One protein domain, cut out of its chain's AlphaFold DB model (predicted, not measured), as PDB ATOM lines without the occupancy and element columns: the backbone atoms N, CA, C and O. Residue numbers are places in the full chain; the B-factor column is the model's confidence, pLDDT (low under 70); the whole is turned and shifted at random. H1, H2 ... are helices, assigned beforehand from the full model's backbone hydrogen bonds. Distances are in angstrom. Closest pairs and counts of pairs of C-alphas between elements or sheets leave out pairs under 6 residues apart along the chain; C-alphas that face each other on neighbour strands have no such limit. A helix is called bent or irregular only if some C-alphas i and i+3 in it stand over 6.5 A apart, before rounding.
ATOM      1  N   ALA A   7     127.052 101.357 161.857       90.19
ATOM      2  CA  ALA A   7     127.064 101.312 163.320       90.19
ATOM      3  C   ALA A   7     126.403 102.554 163.942       90.19
ATOM      4  O   ALA A   7     125.660 102.453 164.913       90.19
ATOM      5  N   LEU A   8     126.604 103.735 163.340       91.62
ATOM      6  CA  LEU A   8     125.944 104.957 163.802       91.62
ATOM      7  C   LEU A   8     124.426 104.894 163.587       91.62
ATOM      8  O   LEU A   8     123.671 105.261 164.480       91.62
ATOM      9  N   VAL A   9     123.962 104.440 162.420       93.00
ATOM     10  CA  VAL A   9     122.519 104.326 162.133       93.00
ATOM     11  C   VAL A   9     121.857 103.312 163.066       93.00
ATOM     12  O   VAL A   9     120.821 103.616 163.655       93.00
ATOM     13  N   GLU A  10     122.482 102.150 163.250       92.31
ATOM     14  CA  GLU A  10     122.048 101.125 164.205       92.31
ATOM     15  C   GLU A  10     121.950 101.640 165.629       92.31
ATOM     16  O   GLU A  10     121.011 101.284 166.325       92.31
ATOM     17  N   PHE A  11     122.886 102.489 166.053       94.94
ATOM     18  CA  PHE A  11     122.852 103.121 167.364       94.94
ATOM     19  C   PHE A  11     121.756 104.192 167.463       94.94
ATOM     20  O   PHE A  11     121.081 104.316 168.485       94.94
ATOM     21  N   LEU A  12     121.521 104.961 166.398       95.50
ATOM     22  CA  LEU A  12     120.509 106.020 166.388       95.50
ATOM     23  C   LEU A  12     119.070 105.484 166.448       95.50
ATOM     24  O   LEU A  12     118.202 106.154 167.015       95.50
ATOM     25  N   ILE A  13     118.801 104.286 165.920       95.75
ATOM     26  CA  ILE A  13     117.483 103.634 166.010       95.75
ATOM     27  C   ILE A  13     117.016 103.500 167.479       95.75
ATOM     28  O   ILE A  13     116.040 104.161 167.846       95.75
ATOM     29  N   PRO A  14     117.702 102.757 168.371       96.31
ATOM     30  CA  PRO A  14     117.319 102.645 169.773       96.31
ATOM     31  C   PRO A  14     117.357 103.995 170.500       96.31
ATOM     32  O   PRO A  14     116.485 104.242 171.333       96.31
ATOM     33  N   VAL A  15     118.268 104.920 170.160       96.44
ATOM     34  CA  VAL A  15     118.261 106.280 170.742       96.44
ATOM     35  C   VAL A  15     116.935 106.992 170.466       96.44
ATOM     36  O   VAL A  15     116.320 107.543 171.380       96.44
ATOM     37  N   THR A  16     116.455 106.977 169.222       96.06
ATOM     38  CA  THR A  16     115.183 107.633 168.886       96.06
ATOM     39  C   THR A  16     113.977 106.951 169.531       96.06
ATOM     40  O   THR A  16     113.071 107.648 169.995       96.06
ATOM     41  N   ILE A  17     113.979 105.618 169.648       96.19
ATOM     42  CA  ILE A  17     112.941 104.874 170.379       96.19
ATOM     43  C   ILE A  17     112.944 105.270 171.864       96.19
ATOM     44  O   ILE A  17     111.879 105.527 172.431       96.19
ATOM     45  N   LEU A  18     114.125 105.393 172.483       96.94
ATOM     46  CA  LEU A  18     114.266 105.838 173.869       96.94
ATOM     47  C   LEU A  18     113.687 107.243 174.069       96.94
ATOM     48  O   LEU A  18     112.936 107.467 175.016       96.94
ATOM     49  N   ILE A  19     113.995 108.179 173.166       94.50
ATOM     50  CA  ILE A  19     113.472 109.554 173.218       94.50
ATOM     51  C   ILE A  19     111.939 109.552 173.175       94.50
ATOM     52  O   ILE A  19     111.305 110.216 173.998       94.50
ATOM     53  N   VAL A  20     111.332 108.788 172.260       93.62
ATOM     54  CA  VAL A  20     109.866 108.682 172.147       93.62
ATOM     55  C   VAL A  20     109.257 108.059 173.405       93.62
ATOM     56  O   VAL A  20     108.256 108.562 173.919       93.62
ATOM     57  N   ALA A  21     109.868 107.003 173.943       95.25
ATOM     58  CA  ALA A  21     109.384 106.349 175.154       95.25
ATOM     59  C   ALA A  21     109.465 107.276 176.381       95.25
ATOM     60  O   ALA A  21     108.494 107.394 177.129       95.25
ATOM     61  N   LEU A  22     110.571 108.006 176.553       95.00
ATOM     62  CA  LEU A  22     110.708 109.014 177.609       95.00
ATOM     63  C   LEU A  22     109.680 110.138 177.445       95.00
ATOM     64  O   LEU A  22     109.001 110.501 178.407       95.00
ATOM     65  N   TYR A  23     109.512 110.657 176.227       91.62
ATOM     66  CA  TYR A  23     108.496 111.665 175.938       91.62
ATOM     67  C   TYR A  23     107.096 111.175 176.325       91.62
ATOM     68  O   TYR A  23     106.349 111.910 176.977       91.62
ATOM     69  N   ASN A  24     106.751 109.926 176.003       92.38
ATOM     70  CA  ASN A  24     105.480 109.321 176.393       92.38
ATOM     71  C   ASN A  24     105.321 109.241 177.916       92.38
ATOM     72  O   ASN A  24     104.270 109.628 178.421       92.38
ATOM     73  N   VAL A  25     106.352 108.835 178.667       93.62
ATOM     74  CA  VAL A  25     106.315 108.812 180.145       93.62
ATOM     75  C   VAL A  25     106.045 110.207 180.724       93.62
ATOM     76  O   VAL A  25     105.168 110.365 181.573       93.62
ATOM     77  N   PHE A  26     106.741 111.243 180.245       90.19
ATOM     78  CA  PHE A  26     106.605 112.609 180.774       90.19
ATOM     79  C   PHE A  26     105.352 113.359 180.291       90.19
ATOM     80  O   PHE A  26     104.976 114.399 180.860       90.19
ATOM     81  N   THR A  27     104.704 112.873 179.231       88.06
ATOM     82  CA  THR A  27     103.511 113.505 178.648       88.06
ATOM     83  C   THR A  27     102.231 112.688 178.790       88.06
ATOM     84  O   THR A  27     101.158 113.224 178.503       88.06
ATOM     85  N   ALA A  28     102.302 111.458 179.311       86.50
ATOM     86  CA  ALA A  28     101.142 110.609 179.550       86.50
ATOM     87  C   ALA A  28     100.061 111.344 180.365       86.50
ATOM     88  O   ALA A  28     100.297 111.858 181.460       86.50
ATOM     89  N   GLY A  29      98.843 111.393 179.819       77.12
ATOM     90  CA  GLY A  29      97.689 112.037 180.454       77.12
ATOM     91  C   GLY A  29      97.586 113.556 180.262       77.12
ATOM     92  O   GLY A  29      96.589 114.137 180.684       77.12
ATOM     93  N   LYS A  30      98.552 114.211 179.601       77.94
ATOM     94  CA  LYS A  30      98.399 115.607 179.158       77.94
ATOM     95  C   LYS A  30      97.563 115.617 177.869       77.94
ATOM     96  O   LYS A  30      97.882 114.900 176.926       77.94
ATOM     97  N   GLY A  31      96.473 116.390 177.836       64.88
ATOM     98  CA  GLY A  31      95.598 116.499 176.659       64.88
ATOM     99  C   GLY A  31      96.329 117.020 175.411       64.88
ATOM    100  O   GLY A  31      97.410 117.602 175.513       64.88
ATOM    101  N   ALA A  32      95.737 116.819 174.229       59.25
ATOM    102  CA  ALA A  32      96.299 117.271 172.956       59.25
ATOM    103  C   ALA A  32      96.413 118.808 172.919       59.25
ATOM    104  O   ALA A  32      95.443 119.514 172.646       59.25
ATOM    105  N   GLN A  33      97.594 119.346 173.227       60.25
ATOM    106  CA  GLN A  33      97.860 120.779 173.109       60.25
ATOM    107  C   GLN A  33      98.067 121.159 171.638       60.25
ATOM    108  O   GLN A  33      98.903 120.573 170.949       60.25
ATOM    109  N   LYS A  34      97.316 122.168 171.178       56.94
ATOM    110  CA  LYS A  34      97.276 122.664 169.789       56.94
ATOM    111  C   LYS A  34      98.626 123.139 169.219       56.94
ATOM    112  O   LYS A  34      98.751 123.217 168.005       56.94
ATOM    113  N   GLU A  35      99.641 123.405 170.042       56.12
ATOM    114  CA  GLU A  35     100.940 123.951 169.599       56.12
ATOM    115  C   GLU A  35     101.965 122.908 169.101       56.12
ATOM    116  O   GLU A  35     103.111 123.248 168.815       56.12
ATOM    117  N   ARG A  36     101.602 121.627 168.962       70.31
ATOM    118  CA  ARG A  36     102.588 120.553 168.704       70.31
ATOM    119  C   ARG A  36     102.808 120.164 167.241       70.31
ATOM    120  O   ARG A  36     103.649 119.310 166.993       70.31
ATOM    121  N   ILE A  37     102.117 120.765 166.268       77.81
ATOM    122  CA  ILE A  37     102.165 120.301 164.863       77.81
ATOM    123  C   ILE A  37     103.587 120.369 164.277       77.81
ATOM    124  O   ILE A  37     104.048 119.384 163.704       77.81
ATOM    125  N   GLY A  38     104.310 121.480 164.463       83.62
ATOM    126  CA  GLY A  38     105.680 121.618 163.948       83.62
ATOM    127  C   GLY A  38     106.664 120.637 164.594       83.62
ATOM    128  O   GLY A  38     107.462 120.009 163.904       83.62
ATOM    129  N   VAL A  39     106.555 120.440 165.911       82.06
ATOM    130  CA  VAL A  39     107.387 119.482 166.657       82.06
ATOM    131  C   VAL A  39     107.094 118.049 166.219       82.06
ATOM    132  O   VAL A  39     108.027 117.281 165.997       82.06
ATOM    133  N   LEU A  40     105.817 117.693 166.052       83.50
ATOM    134  CA  LEU A  40     105.405 116.377 165.561       83.50
ATOM    135  C   LEU A  40     105.955 116.123 164.159       83.50
ATOM    136  O   LEU A  40     106.567 115.086 163.942       83.50
ATOM    137  N   PHE A  41     105.823 117.087 163.244       88.31
ATOM    138  CA  PHE A  41     106.344 116.959 161.884       88.31
ATOM    139  C   PHE A  41     107.858 116.718 161.863       88.31
ATOM    140  O   PHE A  41     108.319 115.758 161.250       88.31
ATOM    141  N   ILE A  42     108.626 117.552 162.574       89.25
ATOM    142  CA  ILE A  42     110.086 117.415 162.656       89.25
ATOM    143  C   ILE A  42     110.457 116.056 163.261       89.25
ATOM    144  O   ILE A  42     111.303 115.350 162.718       89.25
ATOM    145  N   THR A  43     109.793 115.656 164.346       87.56
ATOM    146  CA  THR A  43     110.065 114.375 165.014       87.56
ATOM    147  C   THR A  43     109.778 113.195 164.087       87.56
ATOM    148  O   THR A  43     110.621 112.313 163.954       87.56
ATOM    149  N   THR A  44     108.633 113.192 163.399       90.25
ATOM    150  CA  THR A  44     108.270 112.140 162.439       90.25
ATOM    151  C   THR A  44     109.248 112.078 161.270       90.25
ATOM    152  O   THR A  44     109.640 110.983 160.875       90.25
ATOM    153  N   LEU A  45     109.694 113.227 160.751       93.56
ATOM    154  CA  LEU A  45     110.681 113.281 159.674       93.56
ATOM    155  C   LEU A  45     112.014 112.652 160.101       93.56
ATOM    156  O   LEU A  45     112.509 111.759 159.420       93.56
ATOM    157  N   PHE A  46     112.585 113.078 161.233       93.62
ATOM    158  CA  PHE A  46     113.854 112.527 161.722       93.62
ATOM    159  C   PHE A  46     113.750 111.042 162.066       93.62
ATOM    160  O   PHE A  46     114.652 110.274 161.735       93.62
ATOM    161  N   PHE A  47     112.638 110.628 162.679       93.50
ATOM    162  CA  PHE A  47     112.376 109.223 162.967       93.50
ATOM    163  C   PHE A  47     112.350 108.404 161.671       93.50
ATOM    164  O   PHE A  47     113.072 107.413 161.560       93.50
ATOM    165  N   GLY A  48     111.598 108.858 160.664       93.25
ATOM    166  CA  GLY A  48     111.520 108.212 159.355       93.25
ATOM    167  C   GLY A  48     112.862 108.158 158.625       93.25
ATOM    168  O   GLY A  48     113.196 107.126 158.057       93.25
ATOM    169  N   LEU A  49     113.668 109.222 158.685       94.62
ATOM    170  CA  LEU A  49     114.994 109.254 158.060       94.62
ATOM    171  C   LEU A  49     115.963 108.256 158.704       94.62
ATOM    172  O   LEU A  49     116.600 107.487 157.992       94.62
ATOM    173  N   ILE A  50     116.062 108.242 160.036       95.62
ATOM    174  CA  ILE A  50     116.982 107.347 160.756       95.62
ATOM    175  C   ILE A  50     116.610 105.880 160.509       95.62
ATOM    176  O   ILE A  50     117.467 105.080 160.138       95.62
ATOM    177  N   HIS A  51     115.327 105.534 160.638       93.94
ATOM    178  CA  HIS A  51     114.866 104.163 160.406       93.94
ATOM    179  C   HIS A  51     114.937 103.785 158.925       93.94
ATOM    180  O   HIS A  51     115.341 102.673 158.597       93.94
ATOM    181  N   GLY A  52     114.621 104.718 158.023       93.75
ATOM    182  CA  GLY A  52     114.748 104.535 156.579       93.75
ATOM    183  C   GLY A  52     116.183 104.238 156.147       93.75
ATOM    184  O   GLY A  52     116.391 103.376 155.299       93.75
ATOM    185  N   LEU A  53     117.182 104.877 156.767       93.88
ATOM    186  CA  LEU A  53     118.596 104.553 156.548       93.88
ATOM    187  C   LEU A  53     118.953 103.146 157.054       93.88
ATOM    188  O   LEU A  53     119.720 102.446 156.394       93.88
ATOM    189  N   GLY A  54     118.380 102.713 158.181       91.81
ATOM    190  CA  GLY A  54     118.547 101.348 158.691       91.81
ATOM    191  C   GLY A  54     117.977 100.305 157.730       91.81
ATOM    192  O   GLY A  54     118.669  99.366 157.340       91.81
ATOM    193  N   PHE A  55     116.747 100.527 157.261       91.88
ATOM    194  CA  PHE A  55     116.105  99.685 156.255       91.88
ATOM    195  C   PHE A  55     116.856  99.681 154.920       91.88
ATOM    196  O   PHE A  55     117.006  98.629 154.309       91.88
ATOM    197  N   ALA A  56     117.380 100.827 154.476       90.62
ATOM    198  CA  ALA A  56     118.161 100.913 153.243       90.62
ATOM    199  C   ALA A  56     119.430 100.050 153.294       90.62
ATOM    200  O   ALA A  56     119.831  99.491 152.273       90.62
ATOM    201  N   ARG A  57     120.054  99.916 154.470       88.44
ATOM    202  CA  ARG A  57     121.207  99.031 154.648       88.44
ATOM    203  C   ARG A  57     120.807  97.560 154.560       88.44
ATOM    204  O   ARG A  57     121.467  96.818 153.842       88.44
ATOM    205  N   GLU A  58     119.727  97.162 155.230       88.44
ATOM    206  CA  GLU A  58     119.192  95.794 155.142       88.44
ATOM    207  C   GLU A  58     118.832  95.433 153.694       88.44
ATOM    208  O   GLU A  58     119.261  94.412 153.161       88.44
ATOM    209  N   PHE A  59     118.149  96.346 153.007       90.75
ATOM    210  CA  PHE A  59     117.833  96.220 151.591       90.75
ATOM    211  C   PHE A  59     119.087  96.072 150.718       90.75
ATOM    212  O   PHE A  59     119.092  95.273 149.786       90.75
ATOM    213  N   HIS A  60     120.165  96.807 151.014       87.88
ATOM    214  CA  HIS A  60     121.420  96.694 150.270       87.88
ATOM    215  C   HIS A  60     122.090  95.322 150.436       87.88
ATOM    216  O   HIS A  60     122.693  94.837 149.480       87.88
ATOM    217  N   MET A  61     121.957  94.688 151.606       86.75
ATOM    218  CA  MET A  61     122.450  93.324 151.827       86.75
ATOM    219  C   MET A  61     121.663  92.306 150.991       86.75
ATOM    220  O   MET A  61     122.270  91.482 150.314       86.75
ATOM    221  N   LEU A  62     120.332  92.431 150.944       87.12
ATOM    222  CA  LEU A  62     119.454  91.558 150.145       87.12
ATOM    223  C   LEU A  62     119.612  91.769 148.629       87.12
ATOM    224  O   LEU A  62     119.502  90.837 147.836       87.12
ATOM    225  N   LEU A  63     119.902  93.003 148.212       87.31
ATOM    226  CA  LEU A  63     120.133  93.372 146.814       87.31
ATOM    227  C   LEU A  63     121.263  92.574 146.160       87.31
ATOM    228  O   LEU A  63     121.188  92.320 144.958       87.31
ATOM    229  N   GLY A  64     122.300  92.216 146.927       78.00
ATOM    230  CA  GLY A  64     123.450  91.454 146.435       78.00
ATOM    231  C   GLY A  64     123.095  90.050 145.939       78.00
ATOM    232  O   GLY A  64     123.845  89.485 145.149       78.00
ATOM    233  N   GLU A  65     121.945  89.517 146.355       73.75
ATOM    234  CA  GLU A  65     121.482  88.164 146.031       73.75
ATOM    235  C   GLU A  65     120.389  88.140 144.946       73.75
ATOM    236  O   GLU A  65     119.967  87.065 144.522       73.75
ATOM    237  N   SER A  66     119.918  89.306 144.481       79.06
ATOM    238  CA  SER A  66     118.756  89.410 143.585       79.06
ATOM    239  C   SER A  66     119.096  89.973 142.199       79.06
ATOM    240  O   SER A  66     119.720  91.030 142.080       79.06
ATOM    241  N   ASP A  67     118.573  89.344 141.145       78.50
ATOM    242  CA  ASP A  67     118.716  89.835 139.765       78.50
ATOM    243  C   ASP A  67     117.741  90.982 139.429       78.50
ATOM    244  O   ASP A  67     117.998  91.786 138.527       78.50
ATOM    245  N   ASN A  68     116.616  91.098 140.153       87.75
ATOM    246  CA  ASN A  68     115.551  92.061 139.851       87.75
ATOM    247  C   ASN A  68     115.301  93.073 140.983       87.75
ATOM    248  O   ASN A  68     114.443  92.897 141.849       87.75
ATOM    249  N   ASP A 108      97.940 105.035 182.252       91.75
ATOM    250  CA  ASP A 108      98.637 103.869 182.810       91.75
ATOM    251  C   ASP A 108      99.092 102.918 181.707       91.75
ATOM    252  O   ASP A 108     100.238 102.477 181.718       91.75
ATOM    253  N   TRP A 109      98.248 102.697 180.694       92.12
ATOM    254  CA  TRP A 109      98.619 101.930 179.504       92.12
ATOM    255  C   TRP A 109      99.870 102.498 178.815       92.12
ATOM    256  O   TRP A 109     100.833 101.770 178.575       92.12
ATOM    257  N   ILE A 110      99.897 103.812 178.554       93.38
ATOM    258  CA  ILE A 110     101.051 104.481 177.934       93.38
ATOM    259  C   ILE A 110     102.297 104.367 178.822       93.38
ATOM    260  O   ILE A 110     103.379 104.076 178.307       93.38
ATOM    261  N   MET A 111     102.169 104.573 180.137       94.44
ATOM    262  CA  MET A 111     103.299 104.498 181.071       94.44
ATOM    263  C   MET A 111     103.898 103.088 181.136       94.44
ATOM    264  O   MET A 111     105.121 102.952 181.085       94.44
ATOM    265  N   VAL A 112     103.067 102.043 181.201       94.06
ATOM    266  CA  VAL A 112     103.522 100.642 181.252       94.06
ATOM    267  C   VAL A 112     104.264 100.267 179.974       94.06
ATOM    268  O   VAL A 112     105.410  99.826 180.045       94.06
ATOM    269  N   ILE A 113     103.659 100.503 178.805       95.06
ATOM    270  CA  ILE A 113     104.289 100.177 177.519       95.06
ATOM    271  C   ILE A 113     105.595 100.958 177.340       95.06
ATOM    272  O   ILE A 113     106.610 100.373 176.971       95.06
ATOM    273  N   SER A 114     105.608 102.252 177.671       96.44
ATOM    274  CA  SER A 114     106.826 103.064 177.554       96.44
ATOM    275  C   SER A 114     107.935 102.585 178.495       96.44
ATOM    276  O   SER A 114     109.095 102.565 178.099       96.44
ATOM    277  N   SER A 115     107.594 102.137 179.707       96.31
ATOM    278  CA  SER A 115     108.569 101.586 180.659       96.31
ATOM    279  C   SER A 115     109.175 100.268 180.164       96.31
ATOM    280  O   SER A 115     110.382 100.070 180.283       96.31
ATOM    281  N   ILE A 116     108.360  99.394 179.557       96.75
ATOM    282  CA  ILE A 116     108.838  98.156 178.919       96.75
ATOM    283  C   ILE A 116     109.794  98.494 177.772       96.75
ATOM    284  O   ILE A 116     110.893  97.951 177.715       96.75
ATOM    285  N   VAL A 117     109.409  99.423 176.891       97.31
ATOM    286  CA  VAL A 117     110.250  99.857 175.766       97.31
ATOM    287  C   VAL A 117     111.585 100.416 176.259       97.31
ATOM    288  O   VAL A 117     112.623 100.007 175.752       97.31
ATOM    289  N   ILE A 118     111.590 101.278 177.283       97.75
ATOM    290  CA  ILE A 118     112.833 101.785 177.894       97.75
ATOM    291  C   ILE A 118     113.701 100.620 178.389       97.75
ATOM    292  O   ILE A 118     114.891 100.572 178.077       97.75
ATOM    293  N   GLY A 119     113.108  99.663 179.108       97.12
ATOM    294  CA  GLY A 119     113.815  98.487 179.618       97.12
ATOM    295  C   GLY A 119     114.442  97.618 178.523       97.12
ATOM    296  O   GLY A 119     115.537  97.101 178.722       97.12
ATOM    297  N   LEU A 120     113.791  97.495 177.361       96.75
ATOM    298  CA  LEU A 120     114.313  96.751 176.206       96.75
ATOM    299  C   LEU A 120     115.382  97.528 175.427       96.75
ATOM    300  O   LEU A 120     116.305  96.931 174.883       96.75
ATOM    301  N   VAL A 121     115.275  98.854 175.380       96.69
ATOM    302  CA  VAL A 121     116.177  99.709 174.598       96.69
ATOM    303  C   VAL A 121     117.511  99.955 175.303       96.69
ATOM    304  O   VAL A 121     118.539 100.059 174.640       96.69
ATOM    305  N   ILE A 122     117.538 100.004 176.638       95.06
ATOM    306  CA  ILE A 122     118.787 100.161 177.405       95.06
ATOM    307  C   ILE A 122     119.852  99.114 177.022       95.06
ATOM    308  O   ILE A 122     120.959  99.521 176.667       95.06
ATOM    309  N   PRO A 123     119.579  97.793 177.037       94.81
ATOM    310  CA  PRO A 123     120.582  96.811 176.635       94.81
ATOM    311  C   PRO A 123     120.945  96.915 175.147       94.81
ATOM    312  O   PRO A 123     122.096  96.657 174.813       94.81
ATOM    313  N   MET A 124     120.027  97.334 174.265       94.00
ATOM    314  CA  MET A 124     120.352  97.579 172.849       94.00
ATOM    315  C   MET A 124     121.375  98.709 172.682       94.00
ATOM    316  O   MET A 124     122.259  98.618 171.840       94.00
ATOM    317  N   LEU A 125     121.279  99.760 173.500       94.94
ATOM    318  CA  LEU A 125     122.238 100.867 173.490       94.94
ATOM    319  C   LEU A 125     123.595 100.447 174.054       94.94
ATOM    320  O   LEU A 125     124.622 100.735 173.446       94.94
ATOM    321  N   LEU A 126     123.601  99.778 175.209       93.25
ATOM    322  CA  LEU A 126     124.834  99.398 175.908       93.25
ATOM    323  C   LEU A 126     125.670  98.369 175.141       93.25
ATOM    324  O   LEU A 126     126.889  98.402 175.236       93.25
ATOM    325  N   ASN A 127     125.021  97.477 174.392       91.94
ATOM    326  CA  ASN A 127     125.690  96.459 173.578       91.94
ATOM    327  C   ASN A 127     125.830  96.881 172.106       91.94
ATOM    328  O   ASN A 127     125.975  96.023 171.245       91.94
ATOM    329  N   SER A 128     125.713  98.174 171.800       90.56
ATOM    330  CA  SER A 128     125.861  98.643 170.424       90.56
ATOM    331  C   SER A 128     127.327  98.658 169.997       90.56
ATOM    332  O   SER A 128     128.181  99.182 170.714       90.56
TER     333      SER A 128
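This is residues 7 to 68 and 108 to 128 of the 132 residues of an uncharacterized protein of Jejuia pallidilutea (UniProt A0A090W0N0). Long helix H2 and shorter helix H3 pack on opposite sides of H1, which runs between them in the middle; each neighbour runs the opposite way to H1 at a shallow tilt. The assembly is open: H2 meets H1 over only a part of its length, and residues 30 to 42 and 58 to 68 stand free, the latter sticking out as an arm at one end. The printed part has 83 residues with three named helices, in the order H1, H2, H3, and no named strand; its class is all helix. It is loose, with a radius of gyration of the C-alphas of 16.0 A, and elongated, spanning 51 by 30 by 21 A.

The longest helix is H2, residues 34 to 63, which has a kink of 26 degrees near residue 41. It touches H1, residues 7 to 27, with residues 47 to 54 alone, and H1 touches it with residues 9 to 16 alone. Their closest C-alphas are those of Val 9 and Gly 54, 6.0 A apart. The two form a helical hairpin, with a shallow tilt of 29 degrees, opposite ways. H1 also touches H3, residues 108 to 126, with 24 pairs of C-alphas within 8 A. Their closest C-alphas are those of Ala 21 and Ser 114, 4.8 A apart, and the helices run opposite ways at a shallow tilt of 25 degrees. H2 and H3 are apart. Of the backbone O i to N i+4 pairs, 16 of 17 in H1, 24 of 26 in H2 and 13 of 15 in H3 are within hydrogen-bond range.

H2 runs 43.7 A from C-alpha 34 at (97.276, 122.664, 169.789) to C-alpha 63 at (120.133, 93.372, 146.814). It is irregular: C-alphas 35 and 38 are 7.7 A apart. H1 begins at C-alpha 7 at (127.064, 101.312, 163.320) and is 30.6 A long; it is neither bent nor irregular, but only just, with C-alphas 11 and 14 at 6.1 A. H3 is 27.5 A long and ends at C-alpha 126 at (124.834, 99.398, 175.908); it too is neither bent nor irregular, but only just, with C-alphas 120 and 123 at 6.3 A.

The two C-alphas farthest apart are those of Lys 30 and Asp 67, at 51.3 A. Without the stretches that stand free, the body has 59 residues and spans 36 by 26 by 13 A. The link from H1 to H2 is short, with 6 residues. The link from H2 to H3 runs across the cut: residues 69 to 107 are not printed, and C-alphas 68 and 108 are 47.7 A apart. The mean pLDDT of the printed part is 89.0, and residues 31 to 35 are under 70.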